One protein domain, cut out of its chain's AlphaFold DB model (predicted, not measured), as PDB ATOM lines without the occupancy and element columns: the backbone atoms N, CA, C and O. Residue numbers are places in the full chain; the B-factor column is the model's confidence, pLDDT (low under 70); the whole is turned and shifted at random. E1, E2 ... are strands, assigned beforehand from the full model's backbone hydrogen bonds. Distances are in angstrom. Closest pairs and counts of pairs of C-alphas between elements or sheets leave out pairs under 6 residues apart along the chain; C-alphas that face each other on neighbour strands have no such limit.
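Overview. This is residues 65 to 98 and 190 to 239 of the 244 residues of the protein "Hypothetical protein" of Brandtodinium nutricula (UniProt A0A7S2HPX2). With little regular structure, one curled, mixed sheet, E3 E4 E7 E2 E6 E5, makes a small, nearly closed barrel, from which residues 65 to 70 stick out. It is a folded sheet: leaves E3 E4 E7 and E6 E5 face each other, with E2 as hinge. The 84 printed residues, all strand in class, have seven strands, E1 to E7 in order. The whole is compact, radius of gyration of the C-alphas 12.8 A, spanning 44 by 31 by 21 A.

Arrangement. Start at E1, residues 65 to 67, which pairs with no named strand. E2, residues 74 to 80, is parallel to E7, residues 229 to 233, with N 75 and O 231 2.9 A apart. The closest C-alphas of edge strands E3, residues 93 to 95, and E5, residues 205 to 209, are 93 and 208, 5.9 A apart.

Along the chain. Find C-alpha 65 at (46.996, 83.692, 158.504). E2 runs 18.9 A; E4, residues 191 to 195, 12.8 A; E6, residues 215 to 219, 14.0 A.

Size, cuts and confidence. Residues 99 to 189 are cut out, C-alphas 98 and 190 standing 12.9 A apart.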
ATOM      1  N   VAL A  65      47.214  84.992 159.120       81.75
ATOM      2  CA  VAL A  65      46.996  83.692 158.504       81.75
ATOM      3  C   VAL A  65      48.278  82.881 158.590       81.75
ATOM      4  O   VAL A  65      49.314  83.280 158.055       81.75
ATOM      5  N   ARG A  66      48.183  81.716 159.216       85.44
ATOM      6  CA  ARG A  66      49.219  80.690 159.234       85.44
ATOM      7  C   ARG A  66      48.783  79.529 158.354       85.44
ATOM      8  O   ARG A  66      47.759  78.911 158.638       85.44
ATOM      9  N   SER A  67      49.557  79.215 157.322       85.50
ATOM     10  CA  SER A  67      49.348  78.006 156.522       85.50
ATOM     11  C   SER A  67      49.706  76.764 157.338       85.50
ATOM     12  O   SER A  67      50.728  76.722 158.025       85.50
ATOM     13  N   LEU A  68      48.848  75.756 157.271       87.56
ATOM     14  CA  LEU A  68      49.029  74.459 157.905       87.56
ATOM     15  C   LEU A  68      49.451  73.411 156.867       87.56
ATOM     16  O   LEU A  68      49.205  73.586 155.671       87.56
ATOM     17  N   PRO A  69      50.072  72.298 157.300       89.88
ATOM     18  CA  PRO A  69      50.358  71.184 156.408       89.88
ATOM     19  C   PRO A  69      49.081  70.666 155.722       89.88
ATOM     20  O   PRO A  69      48.051  70.533 156.389       89.88
ATOM     21  N   PRO A  70      49.134  70.333 154.421       88.44
ATOM     22  CA  PRO A  70      47.972  69.822 153.706       88.44
ATOM     23  C   PRO A  70      47.530  68.466 154.272       88.44
ATOM     24  O   PRO A  70      48.356  67.604 154.579       88.44
ATOM     25  N   ASP A  71      46.217  68.255 154.373       92.81
ATOM     26  CA  ASP A  71      45.655  66.958 154.758       92.81
ATOM     27  C   ASP A  71      45.787  65.973 153.577       92.81
ATOM     28  O   ASP A  71      45.249  66.247 152.500       92.81
ATOM     29  N   PRO A  72      46.465  64.819 153.738       94.31
ATOM     30  CA  PRO A  72      46.723  63.877 152.645       94.31
ATOM     31  C   PRO A  72      45.460  63.230 152.058       94.31
ATOM     32  O   PRO A  72      45.534  62.596 151.005       94.31
ATOM     33  N   ILE A  73      44.300  63.368 152.711       94.88
ATOM     34  CA  ILE A  73      43.021  62.904 152.155       94.88
ATOM     35  C   ILE A  73      42.386  63.929 151.204       94.88
ATOM     36  O   ILE A  73      41.345  63.632 150.614       94.88
ATOM     37  N   VAL A  74      42.933  65.145 151.105       96.31
ATOM     38  CA  VAL A  74      42.388  66.226 150.276       96.31
ATOM     39  C   VAL A  74      42.989  66.161 148.878       96.31
ATOM     40  O   VAL A  74      44.200  66.239 148.698       96.31
ATOM     41  N   VAL A  75      42.127  66.078 147.867       96.56
ATOM     42  CA  VAL A  75      42.516  66.070 146.448       96.56
ATOM     43  C   VAL A  75      41.672  67.065 145.659       96.56
ATOM     44  O   VAL A  75      40.494  67.233 145.974       96.56
ATOM     45  N   PRO A  76      42.211  67.723 144.619       95.50
ATOM     46  CA  PRO A  76      41.402  68.560 143.741       95.50
ATOM     47  C   PRO A  76      40.345  67.730 143.007       95.50
ATOM     48  O   PRO A  76      40.591  66.583 142.621       95.50
ATOM     49  N   CYS A  77      39.177  68.324 142.767       94.69
ATOM     50  CA  CYS A  77      38.192  67.772 141.847       94.69
ATOM     51  C   CYS A  77      37.943  68.707 140.660       94.69
ATOM     52  O   CYS A  77      38.204  69.908 140.698       94.69
ATOM     53  N   THR A  78      37.454  68.134 139.567       93.69
ATOM     54  CA  THR A  78      37.146  68.867 138.338       93.69
ATOM     55  C   THR A  78      35.679  68.697 137.994       93.69
ATOM     56  O   THR A  78      35.148  67.584 138.021       93.69
ATOM     57  N   LYS A  79      35.027  69.807 137.652       93.06
ATOM     58  CA  LYS A  79      33.645  69.812 137.183       93.06
ATOM     59  C   LYS A  79      33.555  69.158 135.808       93.06
ATOM     60  O   LYS A  79      34.358  69.445 134.921       93.06
ATOM     61  N   LEU A  80      32.565  68.296 135.620       91.75
ATOM     62  CA  LEU A  80      32.289  67.634 134.352       91.75
ATOM     63  C   LEU A  80      31.106  68.285 133.635       91.75
ATOM     64  O   LEU A  80      30.108  68.672 134.246       91.75
ATOM     65  N   ASN A  81      31.181  68.311 132.304       89.44
ATOM     66  CA  ASN A  81      30.083  68.738 131.440       89.44
ATOM     67  C   ASN A  81      29.062  67.600 131.279       89.44
ATOM     68  O   ASN A  81      28.977  66.949 130.237       89.44
ATOM     69  N   GLY A  82      28.292  67.356 132.340       86.44
ATOM     70  CA  GLY A  82      27.256  66.325 132.391       86.44
ATOM     71  C   GLY A  82      27.750  64.966 132.892       86.44
ATOM     72  O   GLY A  82      28.869  64.825 133.381       86.44
ATOM     73  N   ARG A  83      26.870  63.959 132.804       87.06
ATOM     74  CA  ARG A  83      27.151  62.615 133.324       87.06
ATOM     75  C   ARG A  83      28.322  61.974 132.558       87.06
ATOM     76  O   ARG A  83      28.296  61.990 131.322       87.06
ATOM     77  N   PRO A  84      29.292  61.361 133.258       83.44
ATOM     78  CA  PRO A  84      30.333  60.556 132.629       83.44
ATOM     79  C   PRO A  84      29.721  59.482 131.725       83.44
ATOM     80  O   PRO A  84      28.744  58.831 132.093       83.44
ATOM     81  N   ARG A  85      30.282  59.311 130.525       73.00
ATOM     82  CA  ARG A  85      29.787  58.343 129.527       73.00
ATOM     83  C   ARG A  85      30.608  57.053 129.467       73.00
ATOM     84  O   ARG A  85      30.230  56.145 128.734       73.00
ATOM     85  N   SER A  86      31.726  56.983 130.191       73.25
ATOM     86  CA  SER A  86      32.603  55.812 130.196       73.25
ATOM     87  C   SER A  86      32.134  54.774 131.210       73.25
ATOM     88  O   SER A  86      31.795  55.121 132.339       73.25
ATOM     89  N   SER A  87      32.175  53.496 130.830       63.66
ATOM     90  CA  SER A  87      31.935  52.362 131.730       63.66
ATOM     91  C   SER A  87      33.125  52.040 132.641       63.66
ATOM     92  O   SER A  87      33.002  51.179 133.504       63.66
ATOM     93  N   SER A  88      34.286  52.665 132.413       68.38
ATOM     94  CA  SER A  88      35.505  52.459 133.210       68.38
ATOM     95  C   SER A  88      35.550  53.291 134.484       68.38
ATOM     96  O   SER A  88      36.448  53.096 135.294       68.38
ATOM     97  N   ASP A  89      34.642  54.252 134.639       78.12
ATOM     98  CA  ASP A  89      34.703  55.167 135.762       78.12
ATOM     99  C   ASP A  89      33.771  54.710 136.881       78.12
ATOM    100  O   ASP A  89      32.609  54.364 136.648       78.12
ATOM    101  N   PHE A  90      34.255  54.778 138.113       93.25
ATOM    102  CA  PHE A  90      33.458  54.434 139.277       93.25
ATOM    103  C   PHE A  90      32.506  55.578 139.644       93.25
ATOM    104  O   PHE A  90      32.917  56.734 139.749       93.25
ATOM    105  N   GLU A  91      31.230  55.268 139.877       94.00
ATOM    106  CA  GLU A  91      30.280  56.226 140.451       94.00
ATOM    107  C   GLU A  91      30.358  56.157 141.982       94.00
ATOM    108  O   GLU A  91      30.222  55.086 142.578       94.00
ATOM    109  N   ALA A  92      30.608  57.298 142.619       94.56
ATOM    110  CA  ALA A  92      30.787  57.426 144.056       94.56
ATOM    111  C   ALA A  92      29.692  58.281 144.694       94.56
ATOM    112  O   ALA A  92      29.133  59.195 144.083       94.56
ATOM    113  N   LEU A  93      29.417  57.989 145.966       94.50
ATOM    114  CA  LEU A  93      28.549  58.813 146.800       94.50
ATOM    115  C   LEU A  93      29.373  59.922 147.453       94.50
ATOM    116  O   LEU A  93      30.495  59.679 147.907       94.50
ATOM    117  N   ALA A  94      28.799  61.119 147.531       95.62
ATOM    118  CA  ALA A  94      29.435  62.282 148.130       95.62
ATOM    119  C   ALA A  94      28.454  63.075 148.999       95.62
ATOM    120  O   ALA A  94      27.247  63.071 148.751       95.62
ATOM    121  N   LEU A  95      28.990  63.759 150.007       93.94
ATOM    122  CA  LEU A  95      28.227  64.579 150.948       93.94
ATOM    123  C   LEU A  95      29.032  65.787 151.446       93.94
ATOM    124  O   LEU A  95      30.264  65.742 151.427       93.94
ATOM    125  N   PRO A  96      28.371  66.864 151.907       93.12
ATOM    126  CA  PRO A  96      29.038  67.943 152.635       93.12
ATOM    127  C   PRO A  96      29.682  67.425 153.927       93.12
ATOM    128  O   PRO A  96      29.189  66.437 154.469       93.12
ATOM    129  N   PRO A  97      30.715  68.091 154.476       91.69
ATOM    130  CA  PRO A  97      31.302  67.726 155.762       91.69
ATOM    131  C   PRO A  97      30.254  67.379 156.825       91.69
ATOM    132  O   PRO A  97      29.269  68.095 157.005       91.69
ATOM    133  N   SER A  98      30.450  66.251 157.505       90.31
ATOM    134  CA  SER A  98      29.440  65.660 158.390       90.31
ATOM    135  C   SER A  98      30.089  64.923 159.565       90.31
ATOM    136  O   SER A  98      31.292  65.043 159.800       90.31
ATOM    137  N   PRO A 190      36.865  74.261 150.979       89.62
ATOM    138  CA  PRO A 190      35.572  73.824 150.476       89.62
ATOM    139  C   PRO A 190      35.718  72.426 149.867       89.62
ATOM    140  O   PRO A 190      36.453  72.227 148.899       89.62
ATOM    141  N   VAL A 191      35.032  71.439 150.441       94.31
ATOM    142  CA  VAL A 191      35.150  70.038 150.016       94.31
ATOM    143  C   VAL A 191      33.806  69.329 149.980       94.31
ATOM    144  O   VAL A 191      32.879  69.671 150.715       94.31
ATOM    145  N   LEU A 192      33.746  68.265 149.184       96.19
ATOM    146  CA  LEU A 192      32.804  67.168 149.372       96.19
ATOM    147  C   LEU A 192      33.548  65.943 149.899       96.19
ATOM    148  O   LEU A 192      34.643  65.620 149.445       96.19
ATOM    149  N   ILE A 193      32.949  65.240 150.851       95.94
ATOM    150  CA  ILE A 193      33.470  63.975 151.359       95.94
ATOM    151  C   ILE A 193      32.958  62.857 150.464       95.94
ATOM    152  O   ILE A 193      31.752  62.614 150.391       95.94
ATOM    153  N   VAL A 194      33.878  62.174 149.792       96.44
ATOM    154  CA  VAL A 194      33.582  61.138 148.803       96.44
ATOM    155  C   VAL A 194      33.860  59.770 149.406       96.44
ATOM    156  O   VAL A 194      34.932  59.530 149.966       96.44
ATOM    157  N   ARG A 195      32.891  58.858 149.291       95.25
ATOM    158  CA  ARG A 195      33.066  57.454 149.662       95.25
ATOM    159  C   ARG A 195      33.659  56.684 148.491       95.25
ATOM    160  O   ARG A 195      33.053  56.635 147.423       95.25
ATOM    161  N   VAL A 196      34.781  56.013 148.728       95.19
ATOM    162  CA  VAL A 196      35.420  55.125 147.755       95.19
ATOM    163  C   VAL A 196      34.487  53.943 147.437       95.19
ATOM    164  O   VAL A 196      34.091  53.216 148.359       95.19
ATOM    165  N   PRO A 197      34.102  53.751 146.160       94.25
ATOM    166  CA  PRO A 197      33.278  52.624 145.732       94.25
ATOM    167  C   PRO A 197      33.976  51.280 145.930       94.25
ATOM    168  O   PRO A 197      35.201  51.179 145.942       94.25
ATOM    169  N   VAL A 198      33.189  50.213 146.061       91.00
ATOM    170  CA  VAL A 198      33.740  48.855 146.137       91.00
ATOM    171  C   VAL A 198      34.457  48.526 144.826       91.00
ATOM    172  O   VAL A 198      33.884  48.688 143.753       91.00
ATOM    173  N   GLY A 199      35.696  48.042 144.930       91.81
ATOM    174  CA  GLY A 199      36.529  47.688 143.779       91.81
ATOM    175  C   GLY A 199      37.356  48.840 143.206       91.81
ATOM    176  O   GLY A 199      38.186  48.571 142.346       91.81
ATOM    177  N   ALA A 200      37.172  50.070 143.697       94.25
ATOM    178  CA  ALA A 200      38.027  51.209 143.375       94.25
ATOM    179  C   ALA A 200      39.141  51.362 144.423       94.25
ATOM    180  O   ALA A 200      38.922  51.104 145.613       94.25
ATOM    181  N   GLY A 201      40.321  51.800 143.995       95.00
ATOM    182  CA  GLY A 201      41.482  52.021 144.852       95.00
ATOM    183  C   GLY A 201      42.256  53.294 144.506       95.00
ATOM    184  O   GLY A 201      41.849  54.048 143.621       95.00
ATOM    185  N   PRO A 202      43.365  53.563 145.217       96.62
ATOM    186  CA  PRO A 202      44.231  54.702 144.928       96.62
ATOM    187  C   PRO A 202      44.625  54.778 143.449       96.62
ATOM    188  O   PRO A 202      44.986  53.770 142.845       96.62
ATOM    189  N   GLY A 203      44.559  55.978 142.875       95.62
ATOM    190  CA  GLY A 203      44.842  56.230 141.459       95.62
ATOM    191  C   GLY A 203      43.641  56.078 140.520       95.62
ATOM    192  O   GLY A 203      43.665  56.652 139.430       95.62
ATOM    193  N   ASP A 204      42.570  55.389 140.929       95.38
ATOM    194  CA  ASP A 204      41.353  55.302 140.121       95.38
ATOM    195  C   ASP A 204      40.588  56.632 140.106       95.38
ATOM    196  O   ASP A 204      40.571  57.399 141.077       95.38
ATOM    197  N   TYR A 205      39.889  56.878 138.998       95.00
ATOM    198  CA  TYR A 205      38.951  57.988 138.889       95.00
ATOM    199  C   TYR A 205      37.574  57.595 139.415       95.00
ATOM    200  O   TYR A 205      36.984  56.593 139.002       95.00
ATOM    201  N   VAL A 206      37.019  58.466 140.256       96.00
ATOM    202  CA  VAL A 206      35.619  58.415 140.674       96.00
ATOM    203  C   VAL A 206      34.880  59.649 140.189       96.00
ATOM    204  O   VAL A 206      35.415  60.760 140.202       96.00
ATOM    205  N   ASN A 207      33.623  59.458 139.805       96.19
ATOM    206  CA  ASN A 207      32.699  60.537 139.514       96.19
ATOM    207  C   ASN A 207      31.580  60.554 140.553       96.19
ATOM    208  O   ASN A 207      31.042  59.512 140.914       96.19
ATOM    209  N   PHE A 208      31.203  61.735 141.012       95.44
ATOM    210  CA  PHE A 208      30.195  61.915 142.051       95.44
ATOM    211  C   PHE A 208      29.390  63.184 141.784       95.44
ATOM    212  O   PHE A 208      29.717  63.972 140.891       95.44
ATOM    213  N   ARG A 209      28.310  63.370 142.544       94.19
ATOM    214  CA  ARG A 209      27.423  64.527 142.410       94.19
ATOM    215  C   ARG A 209      27.471  65.404 143.648       94.19
ATOM    216  O   ARG A 209      27.519  64.883 144.760       94.19
ATOM    217  N   SER A 210      27.416  66.716 143.444       90.12
ATOM    218  CA  SER A 210      27.117  67.659 144.522       90.12
ATOM    219  C   SER A 210      25.609  67.707 144.806       90.12
ATOM    220  O   SER A 210      24.800  67.102 144.086       90.12
ATOM    221  N   ALA A 211      25.216  68.438 145.852       84.56
ATOM    222  CA  ALA A 211      23.806  68.659 146.182       84.56
ATOM    223  C   ALA A 211      23.060  69.389 145.047       84.56
ATOM    224  O   ALA A 211      21.900  69.095 144.777       84.56
ATOM    225  N   GLU A 212      23.763  70.252 144.312       85.19
ATOM    226  CA  GLU A 212      23.296  70.999 143.138       85.19
ATOM    227  C   GLU A 212      23.231  70.139 141.867       85.19
ATOM    228  O   GLU A 212      23.051  70.657 140.767       85.19
ATOM    229  N   HIS A 213      23.371  68.815 141.996       83.19
ATOM    230  CA  HIS A 213      23.239  67.844 140.911       83.19
ATOM    231  C   HIS A 213      24.321  67.902 139.826       83.19
ATOM    232  O   HIS A 213      24.214  67.166 138.837       83.19
ATOM    233  N   GLU A 214      25.370  68.690 140.039       91.81
ATOM    234  CA  GLU A 214      26.517  68.819 139.148       91.81
ATOM    235  C   GLU A 214      27.445  67.609 139.267       91.81
ATOM    236  O   GLU A 214      27.601  67.042 140.349       91.81
ATOM    237  N   TRP A 215      28.052  67.204 138.149       93.88
ATOM    238  CA  TRP A 215      28.984  66.081 138.113       93.88
ATOM    239  C   TRP A 215      30.412  66.554 138.334       93.88
ATOM    240  O   TRP A 215      30.869  67.510 137.711       93.88
ATOM    241  N   TRP A 216      31.120  65.822 139.180       95.50
ATOM    242  CA  TRP A 216      32.497  66.089 139.561       95.50
ATOM    243  C   TRP A 216      33.322  64.823 139.423       95.50
ATOM    244  O   TRP A 216      32.793  63.717 139.544       95.50
ATOM    245  N   ARG A 217      34.619  64.995 139.184       95.56
ATOM    246  CA  ARG A 217      35.597  63.914 139.100       95.56
ATOM    247  C   ARG A 217      36.775  64.191 140.019       95.56
ATOM    248  O   ARG A 217      37.263  65.318 140.052       95.56
ATOM    249  N   ALA A 218      37.262  63.160 140.699       96.75
ATOM    250  CA  ALA A 218      38.501  63.197 141.472       96.75
ATOM    251  C   ALA A 218      39.268  61.873 141.335       96.75
ATOM    252  O   ALA A 218      38.689  60.853 140.953       96.75
ATOM    253  N   VAL A 219      40.565  61.908 141.643       96.94
ATOM    254  CA  VAL A 219      41.418  60.715 141.763       96.94
ATOM    255  C   VAL A 219      41.416  60.273 143.219       96.94
ATOM    256  O   VAL A 219      41.562  61.111 144.107       96.94
ATOM    257  N   ILE A 220      41.265  58.975 143.476       97.56
ATOM    258  CA  ILE A 220      41.340  58.441 144.839       97.56
ATOM    259  C   ILE A 220      42.788  58.579 145.356       97.56
ATOM    260  O   ILE A 220      43.704  58.068 144.704       97.56
ATOM    261  N   PRO A 221      43.024  59.245 146.506       97.62
ATOM    262  CA  PRO A 221      44.360  59.363 147.088       97.62
ATOM    263  C   PRO A 221      44.838  58.048 147.718       97.62
ATOM    264  O   PRO A 221      44.050  57.145 147.996       97.62
ATOM    265  N   GLU A 222      46.139  57.964 148.005       96.31
ATOM    266  CA  GLU A 222      46.729  56.825 148.727       96.31
ATOM    267  C   GLU A 222      46.219  56.719 150.169       96.31
ATOM    268  O   GLU A 222      46.026  55.621 150.689       96.31
ATOM    269  N   THR A 223      45.981  57.864 150.816       94.94
ATOM    270  CA  THR A 223      45.516  57.925 152.205       94.94
ATOM    271  C   THR A 223      44.014  58.163 152.255       94.94
ATOM    272  O   THR A 223      43.505  59.116 151.672       94.94
ATOM    273  N   LEU A 224      43.304  57.322 153.009       93.31
ATOM    274  CA  LEU A 224      41.855  57.403 153.172       93.31
ATOM    275  C   LEU A 224      41.475  57.498 154.647       93.31
ATOM    276  O   LEU A 224      41.932  56.718 155.484       93.31
ATOM    277  N   ARG A 225      40.541  58.393 154.958       90.56
ATOM    278  CA  ARG A 225      39.911  58.475 156.274       90.56
ATOM    279  C   ARG A 225      39.016  57.255 156.484       90.56
ATOM    280  O   ARG A 225      38.166  56.938 155.647       90.56
ATOM    281  N   PHE A 226      39.254  56.543 157.585       88.38
ATOM    282  CA  PHE A 226      38.606  55.262 157.900       88.38
ATOM    283  C   PHE A 226      38.704  54.232 156.759       88.38
ATOM    284  O   PHE A 226      37.797  53.428 156.551       88.38
ATOM    285  N   GLY A 227      39.766  54.312 155.947       86.25
ATOM    286  CA  GLY A 227      39.984  53.424 154.804       86.25
ATOM    287  C   GLY A 227      38.965  53.552 153.665       86.25
ATOM    288  O   GLY A 227      39.011  52.750 152.736       86.25
ATOM    289  N   ARG A 228      38.016  54.504 153.723       90.12
ATOM    290  CA  ARG A 228      36.901  54.588 152.757       90.12
ATOM    291  C   ARG A 228      36.514  55.986 152.306       90.12
ATOM    292  O   ARG A 228      35.701  56.091 151.391       90.12
ATOM    293  N   TYR A 229      37.043  57.035 152.924       94.62
ATOM    294  CA  TYR A 229      36.656  58.405 152.613       94.62
ATOM    295  C   TYR A 229      37.854  59.267 152.262       94.62
ATOM    296  O   TYR A 229      38.911  59.156 152.875       94.62
ATOM    297  N   PHE A 230      37.652  60.175 151.320       97.12
ATOM    298  CA  PHE A 230      38.583  61.257 151.037       97.12
ATOM    299  C   PHE A 230      37.810  62.558 150.809       97.12
ATOM    300  O   PHE A 230      36.585  62.545 150.660       97.12
ATOM    301  N   ALA A 231      38.510  63.686 150.828       97.12
ATOM    302  CA  ALA A 231      37.929  65.004 150.641       97.12
ATOM    303  C   ALA A 231      38.254  65.523 149.233       97.12
ATOM    304  O   ALA A 231      39.403  65.788 148.895       97.12
ATOM    305  N   ALA A 232      37.231  65.674 148.402       97.12
ATOM    306  CA  ALA A 232      37.343  66.297 147.095       97.12
ATOM    307  C   ALA A 232      37.229  67.819 147.241       97.12
ATOM    308  O   ALA A 232      36.143  68.336 147.509       97.12
ATOM    309  N   ARG A 233      38.349  68.526 147.075       95.19
ATOM    310  CA  ARG A 233      38.451  69.987 147.077       95.19
ATOM    311  C   ARG A 233      37.692  70.559 145.896       95.19
ATOM    312  O   ARG A 233      38.089  70.385 144.743       95.19
ATOM    313  N   MET A 234      36.622  71.263 146.223       90.88
ATOM    314  CA  MET A 234      35.842  72.035 145.277       90.88
ATOM    315  C   MET A 234      36.628  73.299 144.910       90.88
ATOM    316  O   MET A 234      37.368  73.820 145.752       90.88
ATOM    317  N   PRO A 235      36.473  73.831 143.689       83.62
ATOM    318  CA  PRO A 235      36.934  75.177 143.383       83.62
ATOM    319  C   PRO A 235      36.380  76.141 144.432       83.62
ATOM    320  O   PRO A 235      35.210  76.020 144.815       83.62
ATOM    321  N   GLN A 236      37.204  77.070 144.919       68.19
ATOM    322  CA  GLN A 236      36.689  78.135 145.772       68.19
ATOM    323  C   GLN A 236      35.569  78.838 144.994       68.19
ATOM    324  O   GLN A 236      35.774  79.174 143.826       68.19
ATOM    325  N   PRO A 237      34.367  79.004 145.570       53.69
ATOM    326  CA  PRO A 237      33.360  79.815 144.916       53.69
ATOM    327  C   PRO A 237      33.956  81.209 144.725       53.69
ATOM    328  O   PRO A 237      34.397  81.824 145.699       53.69
ATOM    329  N   ASP A 238      33.986  81.697 143.485       41.88
ATOM    330  CA  ASP A 238      34.288  83.097 143.212       41.88
ATOM    331  C   ASP A 238      33.295  83.925 144.037       41.88
ATOM    332  O   ASP A 238      32.108  83.986 143.720       41.88
ATOM    333  N   LEU A 239      33.737  84.547 145.133       40.59
ATOM    334  CA  LEU A 239      32.884  85.401 145.970       40.59
ATOM    335  C   LEU A 239      32.635  86.768 145.304       40.59
ATOM    336  O   LEU A 239      32.641  87.816 145.955       40.59
TER     337      LEU A 239